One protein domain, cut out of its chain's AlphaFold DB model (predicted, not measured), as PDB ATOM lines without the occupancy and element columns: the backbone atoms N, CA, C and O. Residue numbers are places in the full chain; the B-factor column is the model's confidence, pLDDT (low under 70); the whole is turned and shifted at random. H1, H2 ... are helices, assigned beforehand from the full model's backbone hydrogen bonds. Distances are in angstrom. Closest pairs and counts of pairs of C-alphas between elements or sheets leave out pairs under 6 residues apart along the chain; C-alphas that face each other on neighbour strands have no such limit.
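This is residues 8 to 22, 29 to 111 and 127 to 170 of the 174 residues of an uncharacterized protein of Candidatus Bathyarchaeota archaeon (UniProt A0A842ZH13). What shape is it? Two helical hairpins, H2 with the longest helix H3 and H4 with H5, stand crosswise, with short H1 on H2. Beyond H1, residues 15 to 22 and 29 to 33 form a loose arm, and in the long link from H1 to H2 residues 54 to 60 stick out. What is it made of? The 142 printed residues have five named helices, H1 to H5 in chain order, and no named strand: all helix, with 62 residues, under half, in them. It is only just compact, close to loose, with a radius of gyration of the C-alphas of 17.0 A and spans of 59 by 41 by 29 A.

What touches the longest helix? H3, residues 90 to 107, touches H2, residues 71 to 84, in a hairpin at a shallow tilt of 20 degrees; the closest C-alphas, of Ala 82 and Arg 92, are 5.0 A apart. What else touches the hub, H2? With residues 77 to 81 alone it touches H1, residues 36 to 39, closest at the C-alphas of Thr 39 and Ala 77, 4.9 A apart. With residues 76 to 79 alone it only just touches H5, residues 151 to 161, by 3 pairs of C-alphas within 8 A, the closest those of Ala 76 and Ile 153 at 6.4 A, about perpendicular at 81 degrees. And beyond? H5 forms a hairpin with H4, residues 128 to 142, at 10 degrees, a shallow tilt; the closest C-alphas, of Val 138 and Val 158, are 5.4 A apart. In H2, H3, H4 and H5 every O i to N i+4 pair is within hydrogen-bond range; H1 is too short for one.

Where is H3? It runs 25.9 A from C-alpha 90 at (36.920, 36.534, 19.945) to C-alpha 107. How long are the others? H2 measures 20.2 A, H4 20.9 A, and H5 15.6 A, ending at C-alpha 161 at (43.387, 29.480, -0.792).

Where is it cut? Residues 23 to 28 and 112 to 126 are not printed, with C-alpha gaps of 9.2 A and 17.9 A. Where is confidence low? The pLDDT is under 70 at residues 8 to 22, 29 to 39, 50 to 66 and 110 to 111.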
ATOM      1  N   SER A   8      26.161  34.906  17.242       59.03
ATOM      2  CA  SER A   8      25.436  36.172  17.086       59.03
ATOM      3  C   SER A   8      25.060  36.864  18.405       59.03
ATOM      4  O   SER A   8      24.785  38.057  18.396       59.03
ATOM      5  N   GLU A   9      25.024  36.160  19.535       63.44
ATOM      6  CA  GLU A   9      24.794  36.752  20.861       63.44
ATOM      7  C   GLU A   9      26.041  37.432  21.429       63.44
ATOM      8  O   GLU A   9      25.914  38.286  22.303       63.44
ATOM      9  N   GLU A  10      27.222  37.071  20.926       65.69
ATOM     10  CA  GLU A  10      28.508  37.660  21.314       65.69
ATOM     11  C   GLU A  10      28.934  38.800  20.379       65.69
ATOM     12  O   GLU A  10      29.929  39.476  20.631       65.69
ATOM     13  N   CYS A  11      28.178  39.030  19.304       58.81
ATOM     14  CA  CYS A  11      28.523  39.993  18.269       58.81
ATOM     15  C   CYS A  11      27.790  41.314  18.468       58.81
ATOM     16  O   CYS A  11      26.572  41.357  18.654       58.81
ATOM     17  N   SER A  12      28.542  42.408  18.371       58.97
ATOM     18  CA  SER A  12      28.017  43.765  18.562       58.97
ATOM     19  C   SER A  12      27.071  44.214  17.438       58.97
ATOM     20  O   SER A  12      26.267  45.123  17.631       58.97
ATOM     21  N   SER A  13      27.117  43.529  16.289       57.34
ATOM     22  CA  SER A  13      26.387  43.882  15.063       57.34
ATOM     23  C   SER A  13      25.080  43.101  14.844       57.34
ATOM     24  O   SER A  13      24.432  43.246  13.806       57.34
ATOM     25  N   ALA A  14      24.679  42.225  15.770       55.59
ATOM     26  CA  ALA A  14      23.503  41.380  15.582       55.59
ATOM     27  C   ALA A  14      22.191  42.118  15.915       55.59
ATOM     28  O   ALA A  14      21.905  42.433  17.069       55.59
ATOM     29  N   ILE A  15      21.341  42.330  14.904       52.28
ATOM     30  CA  ILE A  15      20.000  42.914  15.070       52.28
ATOM     31  C   ILE A  15      18.960  41.793  15.209       52.28
ATOM     32  O   ILE A  15      18.890  40.884  14.376       52.28
ATOM     33  N   ARG A  16      18.129  41.869  16.258       53.03
ATOM     34  CA  ARG A  16      17.022  40.933  16.531       53.03
ATOM     35  C   ARG A  16      15.720  41.471  15.936       53.03
ATOM     36  O   ARG A  16      15.361  42.612  16.206       53.03
ATOM     37  N   TYR A  17      14.987  40.636  15.200       48.16
ATOM     38  CA  TYR A  17      13.659  40.973  14.677       48.16
ATOM     39  C   TYR A  17      12.583  40.084  15.302       48.16
ATOM     40  O   TYR A  17      12.777  38.882  15.487       48.16
ATOM     41  N   VAL A  18      11.429  40.681  15.589       48.38
ATOM     42  CA  VAL A  18      10.190  39.963  15.898       48.38
ATOM     43  C   VAL A  18       9.310  40.078  14.658       48.38
ATOM     44  O   VAL A  18       8.934  41.185  14.285       48.38
ATOM     45  N   ILE A  19       9.029  38.955  13.995       50.41
ATOM     46  CA  ILE A  19       8.120  38.925  12.843       50.41
ATOM     47  C   ILE A  19       6.717  38.637  13.376       50.41
ATOM     48  O   ILE A  19       6.479  37.568  13.947       50.41
ATOM     49  N   ASP A  20       5.815  39.600  13.209       47.62
ATOM     50  CA  ASP A  20       4.411  39.506  13.609       47.62
ATOM     51  C   ASP A  20       3.529  39.381  12.362       47.62
ATOM     52  O   ASP A  20       2.918  40.338  11.896       47.62
ATOM     53  N   ASP A  21       3.510  38.190  11.767       46.66
ATOM     54  CA  ASP A  21       2.655  37.909  10.613       46.66
ATOM     55  C   ASP A  21       1.307  37.333  11.081       46.66
ATOM     56  O   ASP A  21       1.094  36.118  11.019       46.66
ATOM     57  N   CYS A  22       0.368  38.174  11.548       43.44
ATOM     58  CA  CYS A  22      -1.066  37.872  11.397       43.44
ATOM     59  C   CYS A  22      -2.020  39.059  11.666       43.44
ATOM     60  O   CYS A  22      -2.096  39.532  12.797       43.44
ATOM     61  N   ARG A  29       3.503  33.916  17.712       41.56
ATOM     62  CA  ARG A  29       4.745  34.698  17.783       41.56
ATOM     63  C   ARG A  29       5.913  33.773  17.448       41.56
ATOM     64  O   ARG A  29       6.308  32.954  18.277       41.56
ATOM     65  N   ARG A  30       6.448  33.856  16.231       44.66
ATOM     66  CA  ARG A  30       7.690  33.161  15.881       44.66
ATOM     67  C   ARG A  30       8.852  34.085  16.200       44.66
ATOM     68  O   ARG A  30       9.148  35.017  15.462       44.66
ATOM     69  N   LEU A  31       9.513  33.810  17.318       39.62
ATOM     70  CA  LEU A  31      10.820  34.379  17.605       39.62
ATOM     71  C   LEU A  31      11.826  33.721  16.653       39.62
ATOM     72  O   LEU A  31      12.321  32.626  16.914       39.62
ATOM     73  N   ALA A  32      12.064  34.351  15.506       42.62
ATOM     74  CA  ALA A  32      13.085  33.909  14.573       42.62
ATOM     75  C   ALA A  32      14.452  34.392  15.075       42.62
ATOM     76  O   ALA A  32      14.920  35.468  14.716       42.62
ATOM     77  N   PHE A  33      15.109  33.585  15.909       44.09
ATOM     78  CA  PHE A  33      16.560  33.674  16.058       44.09
ATOM     79  C   PHE A  33      17.183  32.956  14.868       44.09
ATOM     80  O   PHE A  33      17.416  31.753  14.921       44.09
ATOM     81  N   VAL A  34      17.389  33.669  13.759       50.66
ATOM     82  CA  VAL A  34      18.111  33.104  12.617       50.66
ATOM     83  C   VAL A  34      19.095  34.135  12.068       50.66
ATOM     84  O   VAL A  34      18.716  35.296  11.912       50.66
ATOM     85  N   PRO A  35      20.336  33.736  11.741       58.44
ATOM     86  CA  PRO A  35      21.425  34.643  11.412       58.44
ATOM     87  C   PRO A  35      21.232  35.470  10.140       58.44
ATOM     88  O   PRO A  35      22.145  36.203   9.838       58.44
ATOM     89  N   MET A  36      20.129  35.402   9.384       51.19
ATOM     90  CA  MET A  36      20.041  36.025   8.048       51.19
ATOM     91  C   MET A  36      20.297  37.538   8.034       51.19
ATOM     92  O   MET A  36      20.953  38.026   7.124       51.19
ATOM     93  N   SER A  37      19.838  38.287   9.043       55.84
ATOM     94  CA  SER A  37      20.156  39.720   9.164       55.84
ATOM     95  C   SER A  37      21.624  39.965   9.519       55.84
ATOM     96  O   SER A  37      22.233  40.922   9.049       55.84
ATOM     97  N   TYR A  38      22.191  39.075  10.331       63.44
ATOM     98  CA  TYR A  38      23.563  39.133  10.817       63.44
ATOM     99  C   TYR A  38      24.580  38.697   9.747       63.44
ATOM    100  O   TYR A  38      25.541  39.407   9.470       63.44
ATOM    101  N   THR A  39      24.314  37.578   9.078       69.56
ATOM    102  CA  THR A  39      25.025  37.058   7.907       69.56
ATOM    103  C   THR A  39      24.766  37.886   6.663       69.56
ATOM    104  O   THR A  39      25.515  37.777   5.701       69.56
ATOM    105  N   GLY A  40      23.688  38.675   6.659       77.06
ATOM    106  CA  GLY A  40      23.180  39.391   5.501       77.06
ATOM    107  C   GLY A  40      22.861  38.467   4.325       77.06
ATOM    108  O   GLY A  40      23.061  38.899   3.192       77.06
ATOM    109  N   ILE A  41      22.482  37.208   4.574       82.44
ATOM    110  CA  ILE A  41      22.031  36.270   3.536       82.44
ATOM    111  C   ILE A  41      20.614  36.653   3.121       82.44
ATOM    112  O   ILE A  41      19.736  36.830   3.969       82.44
ATOM    113  N   THR A  42      20.391  36.767   1.816       81.62
ATOM    114  CA  THR A  42      19.102  37.161   1.242       81.62
ATOM    115  C   THR A  42      18.349  35.950   0.696       81.62
ATOM    116  O   THR A  42      18.896  34.862   0.524       81.62
ATOM    117  N   ARG A  43      17.041  36.105   0.461       77.50
ATOM    118  CA  ARG A  43      16.175  34.989   0.048       77.50
ATOM    119  C   ARG A  43      16.539  34.434  -1.333       77.50
ATOM    120  O   ARG A  43      16.340  33.250  -1.568       77.50
ATOM    121  N   ASP A  44      17.053  35.280  -2.217       82.25
ATOM    122  CA  ASP A  44      17.548  34.936  -3.555       82.25
ATOM    123  C   ASP A  44      18.810  34.062  -3.535       82.25
ATOM    124  O   ASP A  44      19.080  33.363  -4.507       82.25
ATOM    125  N   GLU A  45      19.539  34.030  -2.420       82.38
ATOM    126  CA  GLU A  45      20.695  33.147  -2.245       82.38
ATOM    127  C   GLU A  45      20.322  31.774  -1.695       82.38
ATOM    128  O   GLU A  45      21.173  30.892  -1.602       82.38
ATOM    129  N   LEU A  46      19.066  31.572  -1.294       82.00
ATOM    130  CA  LEU A  46      18.620  30.281  -0.799       82.00
ATOM    131  C   LEU A  46      18.336  29.354  -1.975       82.00
ATOM    132  O   LEU A  46      17.572  29.681  -2.883       82.00
ATOM    133  N   VAL A  47      18.891  28.148  -1.912       82.19
ATOM    134  CA  VAL A  47      18.631  27.086  -2.882       82.19
ATOM    135  C   VAL A  47      17.867  25.946  -2.210       82.19
ATOM    136  O   VAL A  47      18.162  25.597  -1.062       82.19
ATOM    137  N   PRO A  48      16.859  25.358  -2.873       78.25
ATOM    138  CA  PRO A  48      16.146  24.221  -2.314       78.25
ATOM    139  C   PRO A  48      17.104  23.033  -2.203       78.25
ATOM    140  O   PRO A  48      17.859  22.742  -3.133       78.25
ATOM    141  N   VAL A  49      17.072  22.329  -1.071       74.69
ATOM    142  CA  VAL A  49      17.827  21.082  -0.936       74.69
ATOM    143  C   VAL A  49      17.107  20.009  -1.753       74.69
ATOM    144  O   VAL A  49      15.925  19.761  -1.499       74.69
ATOM    145  N   PRO A  50      17.774  19.359  -2.725       69.69
ATOM    146  CA  PRO A  50      17.151  18.299  -3.502       69.69
ATOM    147  C   PRO A  50      16.695  17.161  -2.584       69.69
ATOM    148  O   PRO A  50      17.476  16.680  -1.762       69.69
ATOM    149  N   GLU A  51      15.465  16.674  -2.768       64.19
ATOM    150  CA  GLU A  51      14.925  15.542  -1.990       64.19
ATOM    151  C   GLU A  51      15.775  14.264  -2.146       64.19
ATOM    152  O   GLU A  51      15.787  13.403  -1.267       64.19
ATOM    153  N   ASN A  52      16.545  14.186  -3.238       62.28
ATOM    154  CA  ASN A  52      17.396  13.058  -3.607       62.28
ATOM    155  C   ASN A  52      18.889  13.303  -3.337       62.28
ATOM    156  O   ASN A  52      19.728  12.648  -3.957       62.28
ATOM    157  N   CYS A  53      19.247  14.258  -2.470       58.28
ATOM    158  CA  CYS A  53      20.650  14.504  -2.144       58.28
ATOM    159  C   CYS A  53      21.292  13.187  -1.654       58.28
ATOM    160  O   CYS A  53      20.735  12.562  -0.742       58.28
ATOM    161  N   PRO A  54      22.391  12.712  -2.278       53.56
ATOM    162  CA  PRO A  54      22.980  11.422  -1.947       53.56
ATOM    163  C   PRO A  54      23.295  11.401  -0.456       53.56
ATOM    164  O   PRO A  54      24.065  12.214   0.055       53.56
ATOM    165  N   LYS A  55      22.602  10.508   0.253       50.09
ATOM    166  CA  LYS A  55      22.643  10.395   1.705       50.09
ATOM    167  C   LYS A  55      24.097  10.208   2.137       50.09
ATOM    168  O   LYS A  55      24.646   9.121   1.975       50.09
ATOM    169  N   ARG A  56      24.710  11.220   2.760       50.25
ATOM    170  CA  ARG A  56      25.751  10.922   3.750       50.25
ATOM    171  C   ARG A  56      25.032  10.118   4.833       50.25
ATOM    172  O   ARG A  56      24.016  10.575   5.347       50.25
ATOM    173  N   VAL A  57      25.523   8.909   5.088       52.41
ATOM    174  CA  VAL A  57      24.903   7.750   5.775       52.41
ATOM    175  C   VAL A  57      24.224   8.042   7.137       52.41
ATOM    176  O   VAL A  57      23.535   7.186   7.677       52.41
ATOM    177  N   TRP A  58      24.320   9.266   7.662       50.59
ATOM    178  CA  TRP A  58      23.918   9.657   9.014       50.59
ATOM    179  C   TRP A  58      22.925  10.826   9.105       50.59
ATOM    180  O   TRP A  58      22.567  11.219  10.213       50.59
ATOM    181  N   ILE A  59      22.464  11.400   7.986       54.62
ATOM    182  CA  ILE A  59      21.540  12.545   8.034       54.62
ATOM    183  C   ILE A  59      20.089  12.040   7.926       54.62
ATOM    184  O   ILE A  59      19.732  11.455   6.896       54.62
ATOM    185  N   PRO A  60      19.236  12.233   8.956       57.72
ATOM    186  CA  PRO A  60      17.819  11.895   8.862       57.72
ATOM    187  C   PRO A  60      17.164  12.656   7.703       57.72
ATOM    188  O   PRO A  60      17.595  13.753   7.351       57.72
ATOM    189  N   ALA A  61      16.128  12.066   7.099       59.72
ATOM    190  CA  ALA A  61      15.425  12.670   5.970       59.72
ATOM    191  C   ALA A  61      15.023  14.117   6.302       59.72
ATOM    192  O   ALA A  61      14.292  14.359   7.267       59.72
ATOM    193  N   LEU A  62      15.539  15.073   5.526       61.81
ATOM    194  CA  LEU A  62      15.253  16.487   5.736       61.81
ATOM    195  C   LEU A  62      13.755  16.753   5.504       61.81
ATOM    196  O   LEU A  62      13.164  16.158   4.599       61.81
ATOM    197  N   PRO A  63      13.121  17.644   6.287       64.75
ATOM    198  CA  PRO A  63      11.740  18.044   6.047       64.75
ATOM    199  C   PRO A  63      11.532  18.553   4.615       64.75
ATOM    200  O   PRO A  63      12.401  19.221   4.044       64.75
ATOM    201  N   ARG A  64      10.353  18.285   4.038       60.88
ATOM    202  CA  ARG A  64       9.979  18.834   2.725       60.88
ATOM    203  C   ARG A  64      10.039  20.360   2.748       60.88
ATOM    204  O   ARG A  64       9.530  20.987   3.674       60.88
ATOM    205  N   GLY A  65      10.640  20.939   1.710       65.25
ATOM    206  CA  GLY A  65      10.834  22.386   1.607       65.25
ATOM    207  C   GLY A  65      12.001  22.922   2.439       65.25
ATOM    208  O   GLY A  65      11.966  24.085   2.835       65.25
ATOM    209  N   THR A  66      13.018  22.103   2.721       68.12
ATOM    210  CA  THR A  66      14.274  22.583   3.314       68.12
ATOM    211  C   THR A  66      15.071  23.378   2.280       68.12
ATOM    212  O   THR A  66      15.285  22.920   1.157       68.12
ATOM    213  N   TRP A  67      15.528  24.563   2.675       72.38
ATOM    214  CA  TRP A  67      16.405  25.419   1.878       72.38
ATOM    215  C   TRP A  67      17.788  25.451   2.515       72.38
ATOM    216  O   TRP A  67      17.918  25.353   3.735       72.38
ATOM    217  N   THR A  68      18.813  25.592   1.688       80.44
ATOM    218  CA  THR A  68      20.200  25.746   2.119       80.44
ATOM    219  C   THR A  68      20.832  26.947   1.434       80.44
ATOM    220  O   THR A  68      20.259  27.540   0.522       80.44
ATOM    221  N   VAL A  69      22.024  27.302   1.888       83.69
ATOM    222  CA  VAL A  69      22.844  28.365   1.317       83.69
ATOM    223  C   VAL A  69      23.955  27.694   0.509       83.69
ATOM    224  O   VAL A  69      24.622  26.800   1.038       83.69
ATOM    225  N   PRO A  70      24.163  28.062  -0.765       88.50
ATOM    226  CA  PRO A  70      25.263  27.531  -1.548       88.50
ATOM    227  C   PRO A  70      26.593  28.029  -0.971       88.50
ATOM    228  O   PRO A  70      26.673  29.119  -0.401       88.50
ATOM    229  N   LEU A  71      27.649  27.235  -1.149       89.19
ATOM    230  CA  LEU A  71      28.978  27.516  -0.603       89.19
ATOM    231  C   LEU A  71      29.473  28.960  -0.843       89.19
ATOM    232  O   LEU A  71      29.921  29.569   0.127       89.19
ATOM    233  N   PRO A  72      29.339  29.561  -2.049       92.56
ATOM    234  CA  PRO A  72      29.782  30.937  -2.280       92.56
ATOM    235  C   PRO A  72      29.095  31.943  -1.353       92.56
ATOM    236  O   PRO A  72      29.759  32.761  -0.720       92.56
ATOM    237  N   ALA A  73      27.769  31.844  -1.216       90.25
ATOM    238  CA  ALA A  73      26.986  32.742  -0.373       90.25
ATOM    239  C   ALA A  73      27.284  32.522   1.120       90.25
ATOM    240  O   ALA A  73      27.342  33.483   1.889       90.25
ATOM    241  N   ALA A  74      27.543  31.275   1.531       89.62
ATOM    242  CA  ALA A  74      27.945  30.955   2.898       89.62
ATOM    243  C   ALA A  74      29.325  31.544   3.239       89.62
ATOM    244  O   ALA A  74      29.468  32.220   4.259       89.62
ATOM    245  N   CYS A  75      30.325  31.362   2.372       92.50
ATOM    246  CA  CYS A  75      31.652  31.952   2.556       92.50
ATOM    247  C   CYS A  75      31.593  33.483   2.542       92.50
ATOM    248  O   CYS A  75      32.169  34.127   3.419       92.50
ATOM    249  N   ALA A  76      30.844  34.077   1.608       92.81
ATOM    250  CA  ALA A  76      30.685  35.525   1.530       92.81
ATOM    251  C   ALA A  76      30.017  36.105   2.781       92.81
ATOM    252  O   ALA A  76      30.427  37.153   3.277       92.81
ATOM    253  N   ALA A  77      29.017  35.416   3.328       90.44
ATOM    254  CA  ALA A  77      28.411  35.782   4.601       90.44
ATOM    255  C   ALA A  77      29.426  35.784   5.749       90.44
ATOM    256  O   ALA A  77      29.510  36.767   6.482       90.44
ATOM    257  N   LEU A  78      30.225  34.724   5.890       91.19
ATOM    258  CA  LEU A  78      31.241  34.645   6.944       91.19
ATOM    259  C   LEU A  78      32.290  35.752   6.802       91.19
ATOM    260  O   LEU A  78      32.620  36.403   7.791       91.19
ATOM    261  N   VAL A  79      32.752  36.030   5.579       92.38
ATOM    262  CA  VAL A  79      33.697  37.124   5.312       92.38
ATOM    263  C   VAL A  79      33.100  38.480   5.685       92.38
ATOM    264  O   VAL A  79      33.757  39.262   6.368       92.38
ATOM    265  N   ARG A  80      31.849  38.761   5.301       90.38
ATOM    266  CA  ARG A  80      31.167  40.016   5.658       90.38
ATOM    267  C   ARG A  80      31.045  40.199   7.156       90.38
ATOM    268  O   ARG A  80      31.294  41.291   7.661       90.38
ATOM    269  N   ILE A  81      30.656  39.138   7.857       88.50
ATOM    270  CA  ILE A  81      30.542  39.182   9.306       88.50
ATOM    271  C   ILE A  81      31.919  39.439   9.924       88.50
ATOM    272  O   ILE A  81      32.070  40.376  10.702       88.50
ATOM    273  N   ALA A  82      32.928  38.649   9.552       89.69
ATOM    274  CA  ALA A  82      34.274  38.805  10.085       89.69
ATOM    275  C   ALA A  82      34.819  40.212   9.820       89.69
ATOM    276  O   ALA A  82      35.416  40.800  10.716       89.69
ATOM    277  N   ALA A  83      34.562  40.775   8.636       90.25
ATOM    278  CA  ALA A  83      34.979  42.121   8.274       90.25
ATOM    279  C   ALA A  83      34.325  43.213   9.139       90.25
ATOM    280  O   ALA A  83      34.983  44.207   9.418       90.25
ATOM    281  N   ARG A  84      33.081  43.039   9.599       87.44
ATOM    282  CA  ARG A  84      32.399  44.003  10.488       87.44
ATOM    283  C   ARG A  84      32.877  43.941  11.934       87.44
ATOM    284  O   ARG A  84      32.758  44.912  12.672       87.44
ATOM    285  N   GLU A  85      33.407  42.800  12.350       87.00
ATOM    286  CA  GLU A  85      33.921  42.628  13.703       87.00
ATOM    287  C   GLU A  85      35.332  43.217  13.842       87.00
ATOM    288  O   GLU A  85      36.168  43.147  12.931       87.00
ATOM    289  N   THR A  86      35.620  43.779  15.018       86.50
ATOM    290  CA  THR A  86      36.926  44.376  15.325       86.50
ATOM    291  C   THR A  86      38.052  43.352  15.192       86.50
ATOM    292  O   THR A  86      37.898  42.185  15.564       86.50
ATOM    293  N   ARG A  87      39.213  43.790  14.697       85.38
ATOM    294  CA  ARG A  87      40.385  42.920  14.540       85.38
ATOM    295  C   ARG A  87      40.761  42.267  15.880       85.38
ATOM    296  O   ARG A  87      40.729  42.920  16.917       85.38
ATOM    297  N   HIS A  88      41.096  40.976  15.835       83.75
ATOM    298  CA  HIS A  88      41.435  40.141  16.998       83.75
ATOM    299  C   HIS A  88      40.328  39.976  18.056       83.75
ATOM    300  O   HIS A  88      40.608  39.503  19.156       83.75
ATOM    301  N   SER A  89      39.069  40.328  17.763       86.25
ATOM    302  CA  SER A  89      37.977  39.982  18.674       86.25
ATOM    303  C   SER A  89      37.713  38.478  18.665       86.25
ATOM    304  O   SER A  89      37.827  37.815  17.631       86.25
ATOM    305  N   MET A  90      37.308  37.943  19.819       86.25
ATOM    306  CA  MET A  90      36.920  36.534  19.945       86.25
ATOM    307  C   MET A  90      35.843  36.127  18.923       86.25
ATOM    308  O   MET A  90      36.022  35.091  18.278       86.25
ATOM    309  N   PRO A  91      34.788  36.935  18.674       84.19
ATOM    310  CA  PRO A  91      33.820  36.610  17.633       84.19
ATOM    311  C   PRO A  91      34.438  36.543  16.237       84.19
ATOM    312  O   PRO A  91      34.196  35.576  15.513       84.19
ATOM    313  N   ARG A  92      35.286  37.516  15.869       87.56
ATOM    314  CA  ARG A  92      35.968  37.528  14.568       87.56
ATOM    315  C   ARG A  92      36.825  36.284  14.376       87.56
ATOM    316  O   ARG A  92      36.748  35.659  13.322       87.56
ATOM    317  N   MET A  93      37.601  35.907  15.392       87.62
ATOM    318  CA  MET A  93      38.413  34.689  15.361       87.62
ATOM    319  C   MET A  93      37.540  33.446  15.177       87.62
ATOM    320  O   MET A  93      37.833  32.625  14.316       87.62
ATOM    321  N   GLY A  94      36.428  33.336  15.910       86.81
ATOM    322  CA  GLY A  94      35.491  32.220  15.758       86.81
ATOM    323  C   GLY A  94      34.902  32.111  14.347       86.81
ATOM    324  O   GLY A  94      34.800  31.013  13.802       86.81
ATOM    325  N   ILE A  95      34.562  33.244  13.723       88.44
ATOM    326  CA  ILE A  95      34.039  33.286  12.349       88.44
ATOM    327  C   ILE A  95      35.120  32.916  11.332       88.44
ATOM    328  O   ILE A  95      34.837  32.166  10.401       88.44
ATOM    329  N   ILE A  96      36.349  33.407  11.510       90.06
ATOM    330  CA  ILE A  96      37.493  33.047  10.664       90.06
ATOM    331  C   ILE A  96      37.770  31.546  10.750       90.06
ATOM    332  O   ILE A  96      37.906  30.899   9.717       90.06
ATOM    333  N   THR A  97      37.777  30.971  11.953       88.31
ATOM    334  CA  THR A  97      37.944  29.525  12.141       88.31
ATOM    335  C   THR A  97      36.828  28.742  11.452       88.31
ATOM    336  O   THR A  97      37.094  27.741  10.787       88.31
ATOM    337  N   ALA A  98      35.578  29.206  11.549       87.56
ATOM    338  CA  ALA A  98      34.459  28.584  10.847       87.56
ATOM    339  C   ALA A  98      34.609  28.680   9.319       87.56
ATOM    340  O   ALA A  98      34.366  27.698   8.621       87.56
ATOM    341  N   LEU A  99      35.036  29.834   8.797       90.44
ATOM    342  CA  LEU A  99      35.316  30.028   7.374       90.44
ATOM    343  C   LEU A  99      36.427  29.093   6.895       90.44
ATOM    344  O   LEU A  99      36.248  28.438   5.872       90.44
ATOM    345  N   ALA A 100      37.523  28.996   7.649       89.06
ATOM    346  CA  ALA A 100      38.624  28.097   7.344       89.06
ATOM    347  C   ALA A 100      38.145  26.645   7.276       89.06
ATOM    348  O   ALA A 100      38.349  25.995   6.258       89.06
ATOM    349  N   GLY A 101      37.402  26.173   8.283       85.56
ATOM    350  CA  GLY A 101      36.823  24.828   8.261       85.56
ATOM    351  C   GLY A 101      35.914  24.593   7.049       85.56
ATOM    352  O   GLY A 101      36.041  23.581   6.365       85.56
ATOM    353  N   VAL A 102      35.029  25.544   6.726       88.00
ATOM    354  CA  VAL A 102      34.134  25.434   5.561       88.00
ATOM    355  C   VAL A 102      34.916  25.359   4.251       88.00
ATOM    356  O   VAL A 102      34.612  24.501   3.424       88.00
ATOM    357  N   VAL A 103      35.909  26.228   4.048       87.88
ATOM    358  CA  VAL A 103      36.753  26.230   2.844       87.88
ATOM    359  C   VAL A 103      37.519  24.915   2.745       87.88
ATOM    360  O   VAL A 103      37.430  24.238   1.720       87.88
ATOM    361  N   THR A 104      38.188  24.516   3.825       85.62
ATOM    362  CA  THR A 104      39.002  23.306   3.885       85.62
ATOM    363  C   THR A 104      38.184  22.058   3.545       85.62
ATOM    364  O   THR A 104      38.490  21.380   2.570       85.62
ATOM    365  N   HIS A 105      37.057  21.819   4.227       83.75
ATOM    366  CA  HIS A 105      36.205  20.649   3.960       83.75
ATOM    367  C   HIS A 105      35.485  20.673   2.603       83.75
ATOM    368  O   HIS A 105      34.958  19.644   2.171       83.75
ATOM    369  N   SER A 106      35.377  21.837   1.960       85.56
ATOM    370  CA  SER A 106      34.673  21.960   0.679       85.56
ATOM    371  C   SER A 106      35.580  21.761  -0.529       85.56
ATOM    372  O   SER A 106      35.092  21.383  -1.598       85.56
ATOM    373  N   PHE A 107      36.871  22.059  -0.384       85.94
ATOM    374  CA  PHE A 107      37.810  22.094  -1.501       85.94
ATOM    375  C   PHE A 107      38.910  21.050  -1.427       85.94
ATOM    376  O   PHE A 107      39.359  20.618  -2.487       85.94
ATOM    377  N   PHE A 108      39.294  20.643  -0.222       82.12
ATOM    378  CA  PHE A 108      40.385  19.711   0.007       82.12
ATOM    379  C   PHE A 108      39.831  18.397   0.542       82.12
ATOM    380  O   PHE A 108      38.790  18.364   1.214       82.12
ATOM    381  N   ASP A 109      40.486  17.297   0.187       73.31
ATOM    382  CA  ASP A 109      40.067  15.983   0.646       73.31
ATOM    383  C   ASP A 109      40.428  15.796   2.116       73.31
ATOM    384  O   ASP A 109      41.520  15.371   2.437       73.31
ATOM    385  N   MET A 110      39.492  16.064   3.024       68.94
ATOM    386  CA  MET A 110      39.706  15.862   4.462       68.94
ATOM    387  C   MET A 110      39.425  14.422   4.920       68.94
ATOM    388  O   MET A 110      39.233  14.184   6.111       68.94
ATOM    389  N   SER A 111      39.355  13.444   4.007       63.88
ATOM    390  CA  SER A 111      39.113  12.035   4.361       63.88
ATOM    391  C   SER A 111      40.223  11.413   5.219       63.88
ATOM    392  O   SER A 111      39.981  10.394   5.864       63.88
ATOM    393  N   SER A 127      53.686  19.286  -2.784       85.00
ATOM    394  CA  SER A 127      53.669  18.308  -3.863       85.00
ATOM    395  C   SER A 127      52.887  18.825  -5.078       85.00
ATOM    396  O   SER A 127      52.048  19.723  -4.983       85.00
ATOM    397  N   GLU A 128      53.128  18.233  -6.252       87.69
ATOM    398  CA  GLU A 128      52.385  18.580  -7.474       87.69
ATOM    399  C   GLU A 128      50.871  18.353  -7.324       87.69
ATOM    400  O   GLU A 128      50.073  19.087  -7.908       87.69
ATOM    401  N   GLU A 129      50.472  17.364  -6.518       85.75
ATOM    402  CA  GLU A 129      49.069  17.063  -6.231       85.75
ATOM    403  C   GLU A 129      48.413  18.163  -5.391       85.75
ATOM    404  O   GLU A 129      47.358  18.671  -5.777       85.75
ATOM    405  N   GLU A 130      49.072  18.611  -4.320       84.12
ATOM    406  CA  GLU A 130      48.600  19.728  -3.489       84.12
ATOM    407  C   GLU A 130      48.498  21.024  -4.305       84.12
ATOM    408  O   GLU A 130      47.501  21.745  -4.229       84.12
ATOM    409  N   VAL A 131      49.487  21.301  -5.164       88.88
ATOM    410  CA  VAL A 131      49.444  22.456  -6.074       88.88
ATOM    411  C   VAL A 131      48.254  22.351  -7.034       88.88
ATOM    412  O   VAL A 131      47.544  23.338  -7.250       88.88
ATOM    413  N   ALA A 132      47.995  21.168  -7.595       88.75
ATOM    414  CA  ALA A 132      46.849  20.948  -8.471       88.75
ATOM    415  C   ALA A 132      45.509  21.105  -7.725       88.75
ATOM    416  O   ALA A 132      44.555  21.653  -8.284       88.75
ATOM    417  N   GLU A 133      45.417  20.669  -6.468       88.88
ATOM    418  CA  GLU A 133      44.239  20.880  -5.622       88.88
ATOM    419  C   GLU A 133      43.962  22.355  -5.367       88.88
ATOM    420  O   GLU A 133      42.843  22.819  -5.622       88.88
ATOM    421  N   ILE A 134      44.988  23.108  -4.967       91.50
ATOM    422  CA  ILE A 134      44.903  24.557  -4.775       91.50
ATOM    423  C   ILE A 134      44.432  25.234  -6.068       91.50
ATOM    424  O   ILE A 134      43.492  26.030  -6.047       91.50
ATOM    425  N   GLN A 135      45.011  24.885  -7.221       93.69
ATOM    426  CA  GLN A 135      44.617  25.456  -8.514       93.69
ATOM    427  C   GLN A 135      43.160  25.144  -8.882       93.69
ATOM    428  O   GLN A 135      42.446  26.018  -9.393       93.69
ATOM    429  N   ARG A 136      42.683  23.924  -8.601       93.50
ATOM    430  CA  ARG A 136      41.272  23.548  -8.790       93.50
ATOM    431  C   ARG A 136      40.354  24.351  -7.872       93.50
ATOM    432  O   ARG A 136      39.317  24.832  -8.332       93.50
ATOM    433  N   ALA A 137      40.723  24.515  -6.605       93.19
ATOM    434  CA  ALA A 137      39.963  25.298  -5.637       93.19
ATOM    435  C   ALA A 137      39.879  26.774  -6.057       93.19
ATOM    436  O   ALA A 137      38.783  27.324  -6.162       93.19
ATOM    437  N   VAL A 138      41.013  27.384  -6.416       95.19
ATOM    438  CA  VAL A 138      41.085  28.757  -6.941       95.19
ATOM    439  C   VAL A 138      40.208  28.928  -8.179       95.19
ATOM    440  O   VAL A 138      39.444  29.890  -8.260       95.19
ATOM    441  N   SER A 139      40.274  27.995  -9.131       95.44
ATOM    442  CA  SER A 139      39.465  28.057 -10.355       95.44
ATOM    443  C   SER A 139      37.968  28.025 -10.039       95.44
ATOM    444  O   SER A 139      37.225  28.878 -10.518       95.44
ATOM    445  N   LYS A 140      37.539  27.129  -9.140       95.56
ATOM    446  CA  LYS A 140      36.144  27.065  -8.678       95.56
ATOM    447  C   LYS A 140      35.692  28.355  -7.994       95.56
ATOM    448  O   LYS A 140      34.571  28.793  -8.230       95.56
ATOM    449  N   ILE A 141      36.530  28.962  -7.150       95.31
ATOM    450  CA  ILE A 141      36.197  30.222  -6.463       95.31
ATOM    451  C   ILE A 141      36.071  31.371  -7.470       95.31
ATOM    452  O   ILE A 141      35.174  32.200  -7.350       95.31
ATOM    453  N   ARG A 142      36.921  31.412  -8.502       96.25
ATOM    454  CA  ARG A 142      36.853  32.439  -9.557       96.25
ATOM    455  C   ARG A 142      35.542  32.413 -10.345       96.25
ATOM    456  O   ARG A 142      35.106  33.457 -10.818       96.25
ATOM    457  N   GLU A 143      34.898  31.255 -10.449       95.94
ATOM    458  CA  GLU A 143      33.593  31.096 -11.108       95.94
ATOM    459  C   GLU A 143      32.412  31.584 -10.252       95.94
ATOM    460  O   GLU A 143      31.275  31.653 -10.732       95.94
ATOM    461  N   TRP A 144      32.643  31.926  -8.981       94.62
ATOM    462  CA  TRP A 144      31.583  32.373  -8.089       94.62
ATOM    463  C   TRP A 144      31.000  33.713  -8.528       94.62
ATOM    464  O   TRP A 144      31.707  34.703  -8.746       94.62
ATOM    465  N   ARG A 145      29.669  33.751  -8.597       92.50
ATOM    466  CA  ARG A 145      28.914  34.986  -8.789       92.50
ATOM    467  C   ARG A 145      28.785  35.698  -7.453       92.50
ATOM    468  O   ARG A 145      28.140  35.181  -6.543       92.50
ATOM    469  N   MET A 146      29.398  36.871  -7.369       91.88
ATOM    470  CA  MET A 146      29.340  37.736  -6.197       91.88
ATOM    471  C   MET A 146      28.242  38.780  -6.362       91.88
ATOM    472  O   MET A 146      27.817  39.085  -7.480       91.88
ATOM    473  N   ARG A 147      27.788  39.336  -5.240       90.50
ATOM    474  CA  ARG A 147      26.924  40.514  -5.264       90.50
ATOM    475  C   ARG A 147      27.706  41.730  -5.751       90.50
ATOM    476  O   ARG A 147      28.939  41.751  -5.724       90.50
ATOM    477  N   GLU A 148      26.972  42.759  -6.156       90.12
ATOM    478  CA  GLU A 148      27.566  44.045  -6.503       90.12
ATOM    479  C   GLU A 148      28.415  44.572  -5.333       90.12
ATOM    480  O   GLU A 148      27.962  44.615  -4.189       90.12
ATOM    481  N   GLY A 149      29.670  44.923  -5.619       90.50
ATOM    482  CA  GLY A 149      30.619  45.402  -4.612       90.50
ATOM    483  C   GLY A 149      31.240  44.314  -3.726       90.50
ATOM    484  O   GLY A 149      32.005  44.654  -2.827       90.50
ATOM    485  N   GLU A 150      30.966  43.028  -3.964       93.06
ATOM    486  CA  GLU A 150      31.535  41.905  -3.199       93.06
ATOM    487  C   GLU A 150      32.623  41.126  -3.958       93.06
ATOM    488  O   GLU A 150      33.128  40.128  -3.450       93.06
ATOM    489  N   ASP A 151      33.053  41.580  -5.140       95.12
ATOM    490  CA  ASP A 151      34.154  40.946  -5.888       95.12
ATOM    491  C   ASP A 151      35.442  40.821  -5.056       95.12
ATOM    492  O   ASP A 151      36.138  39.809  -5.134       95.12
ATOM    493  N   TRP A 152      35.704  41.789  -4.170       94.88
ATOM    494  CA  TRP A 152      36.853  41.754  -3.261       94.88
ATOM    495  C   TRP A 152      36.837  40.544  -2.316       94.88
ATOM    496  O   TRP A 152      37.899  40.084  -1.909       94.88
ATOM    497  N   ILE A 153      35.657  40.015  -1.963       95.19
ATOM    498  CA  ILE A 153      35.524  38.828  -1.109       95.19
ATOM    499  C   ILE A 153      36.034  37.602  -1.858       95.19
ATOM    500  O   ILE A 153      36.790  36.810  -1.298       95.19
ATOM    501  N   ARG A 154      35.634  37.449  -3.126       96.00
ATOM    502  CA  ARG A 154      36.122  36.367  -3.988       96.00
ATOM    503  C   ARG A 154      37.632  36.466  -4.142       96.00
ATOM    504  O   ARG A 154      38.324  35.474  -3.937       96.00
ATOM    505  N   ASP A 155      38.135  37.655  -4.454       96.00
ATOM    506  CA  ASP A 155      39.564  37.875  -4.678       96.00
ATOM    507  C   ASP A 155      40.378  37.624  -3.398       96.00
ATOM    508  O   ASP A 155      41.446  37.016  -3.450       96.00
ATOM    509  N   PHE A 156      39.842  38.008  -2.235       95.06
ATOM    510  CA  PHE A 156      40.431  37.687  -0.938       95.06
ATOM    511  C   PHE A 156      40.474  36.175  -0.697       95.06
ATOM    512  O   PHE A 156      41.529  35.643  -0.371       95.06
ATOM    513  N   LEU A 157      39.364  35.460  -0.903       94.31
ATOM    514  CA  LEU A 157      39.318  34.006  -0.723       94.31
ATOM    515  C   LEU A 157      40.257  33.267  -1.684       94.31
ATOM    516  O   LEU A 157      40.870  32.283  -1.282       94.31
ATOM    517  N   VAL A 158      40.420  33.754  -2.918       96.06
ATOM    518  CA  VAL A 158      41.428  33.234  -3.855       96.06
ATOM    519  C   VAL A 158      42.835  33.376  -3.274       96.06
ATOM    520  O   VAL A 158      43.579  32.403  -3.294       96.06
ATOM    521  N   GLN A 159      43.184  34.545  -2.730       94.06
ATOM    522  CA  GLN A 159      44.507  34.793  -2.139       94.06
ATOM    523  C   GLN A 159      44.755  33.927  -0.899       94.06
ATOM    524  O   GLN A 159      45.854  33.410  -0.724       94.06
ATOM    525  N   ILE A 160      43.731  33.720  -0.067       91.81
ATOM    526  CA  ILE A 160      43.806  32.811   1.084       91.81
ATOM    527  C   ILE A 160      44.066  31.372   0.633       91.81
ATOM    528  O   ILE A 160      44.981  30.724   1.127       91.81
ATOM    529  N   VAL A 161      43.272  30.867  -0.315       91.38
ATOM    530  CA  VAL A 161      43.387  29.480  -0.792       91.38
ATOM    531  C   VAL A 161      44.698  29.250  -1.544       91.38
ATOM    532  O   VAL A 161      45.262  28.166  -1.456       91.38
ATOM    533  N   ALA A 162      45.210  30.267  -2.236       90.25
ATOM    534  CA  ALA A 162      46.518  30.233  -2.880       90.25
ATOM    535  C   ALA A 162      47.700  30.339  -1.893       90.25
ATOM    536  O   ALA A 162      48.846  30.216  -2.317       90.25
ATOM    537  N   GLY A 163      47.448  30.588  -0.602       87.19
ATOM    538  CA  GLY A 163      48.493  30.799   0.404       87.19
ATOM    539  C   GLY A 163      49.218  32.146   0.288       87.19
ATOM    540  O   GLY A 163      50.250  32.347   0.921       87.19
ATOM    541  N   GLU A 164      48.693  33.083  -0.504       89.38
ATOM    542  CA  GLU A 164      49.269  34.420  -0.710       89.38
ATOM    543  C   GLU A 164      48.956  35.375   0.452       89.38
ATOM    544  O   GLU A 164      49.672  36.354   0.668       89.38
ATOM    545  N   LYS A 165      47.874  35.104   1.191       88.56
ATOM    546  CA  LYS A 165      47.458  35.857   2.379       88.56
ATOM    547  C   LYS A 165      47.021  34.941   3.508       88.56
ATOM    548  O   LYS A 165      46.536  33.835   3.277       88.56
ATOM    549  N   GLY A 166      47.128  35.448   4.731       86.44
ATOM    550  CA  GLY A 166      46.521  34.847   5.910       86.44
ATOM    551  C   GLY A 166      45.131  35.418   6.188       86.44
ATOM    552  O   GLY A 166      44.785  36.522   5.768       86.44
ATOM    553  N   TYR A 167      44.317  34.696   6.962       82.56
ATOM    554  CA  TYR A 167      42.998  35.191   7.375       82.56
ATOM    555  C   TYR A 167      43.071  36.479   8.221       82.56
ATOM    556  O   TYR A 167      42.114  37.258   8.243       82.56
ATOM    557  N   ASP A 168      44.209  36.740   8.872       83.69
ATOM    558  CA  ASP A 168      44.475  37.979   9.614       83.69
ATOM    559  C   ASP A 168      44.571  39.222   8.708       83.69
ATOM    560  O   ASP A 168      44.311  40.344   9.160       83.69
ATOM    561  N   ASP A 169      44.845  39.026   7.414       88.19
ATOM    562  CA  ASP A 169      44.880  40.091   6.406       88.19
ATOM    563  C   ASP A 169      43.483  40.544   5.969       88.19
ATOM    564  O   ASP A 169      43.351  41.509   5.209       88.19
ATOM    565  N   LEU A 170      42.422  39.878   6.444       88.62
ATOM    566  CA  LEU A 170      41.055  40.299   6.172       88.62
ATOM    567  C   LEU A 170      40.862  41.750   6.668       88.62
ATOM    568  O   LEU A 170      41.207  42.063   7.816       88.62
TER     569      LEU A 170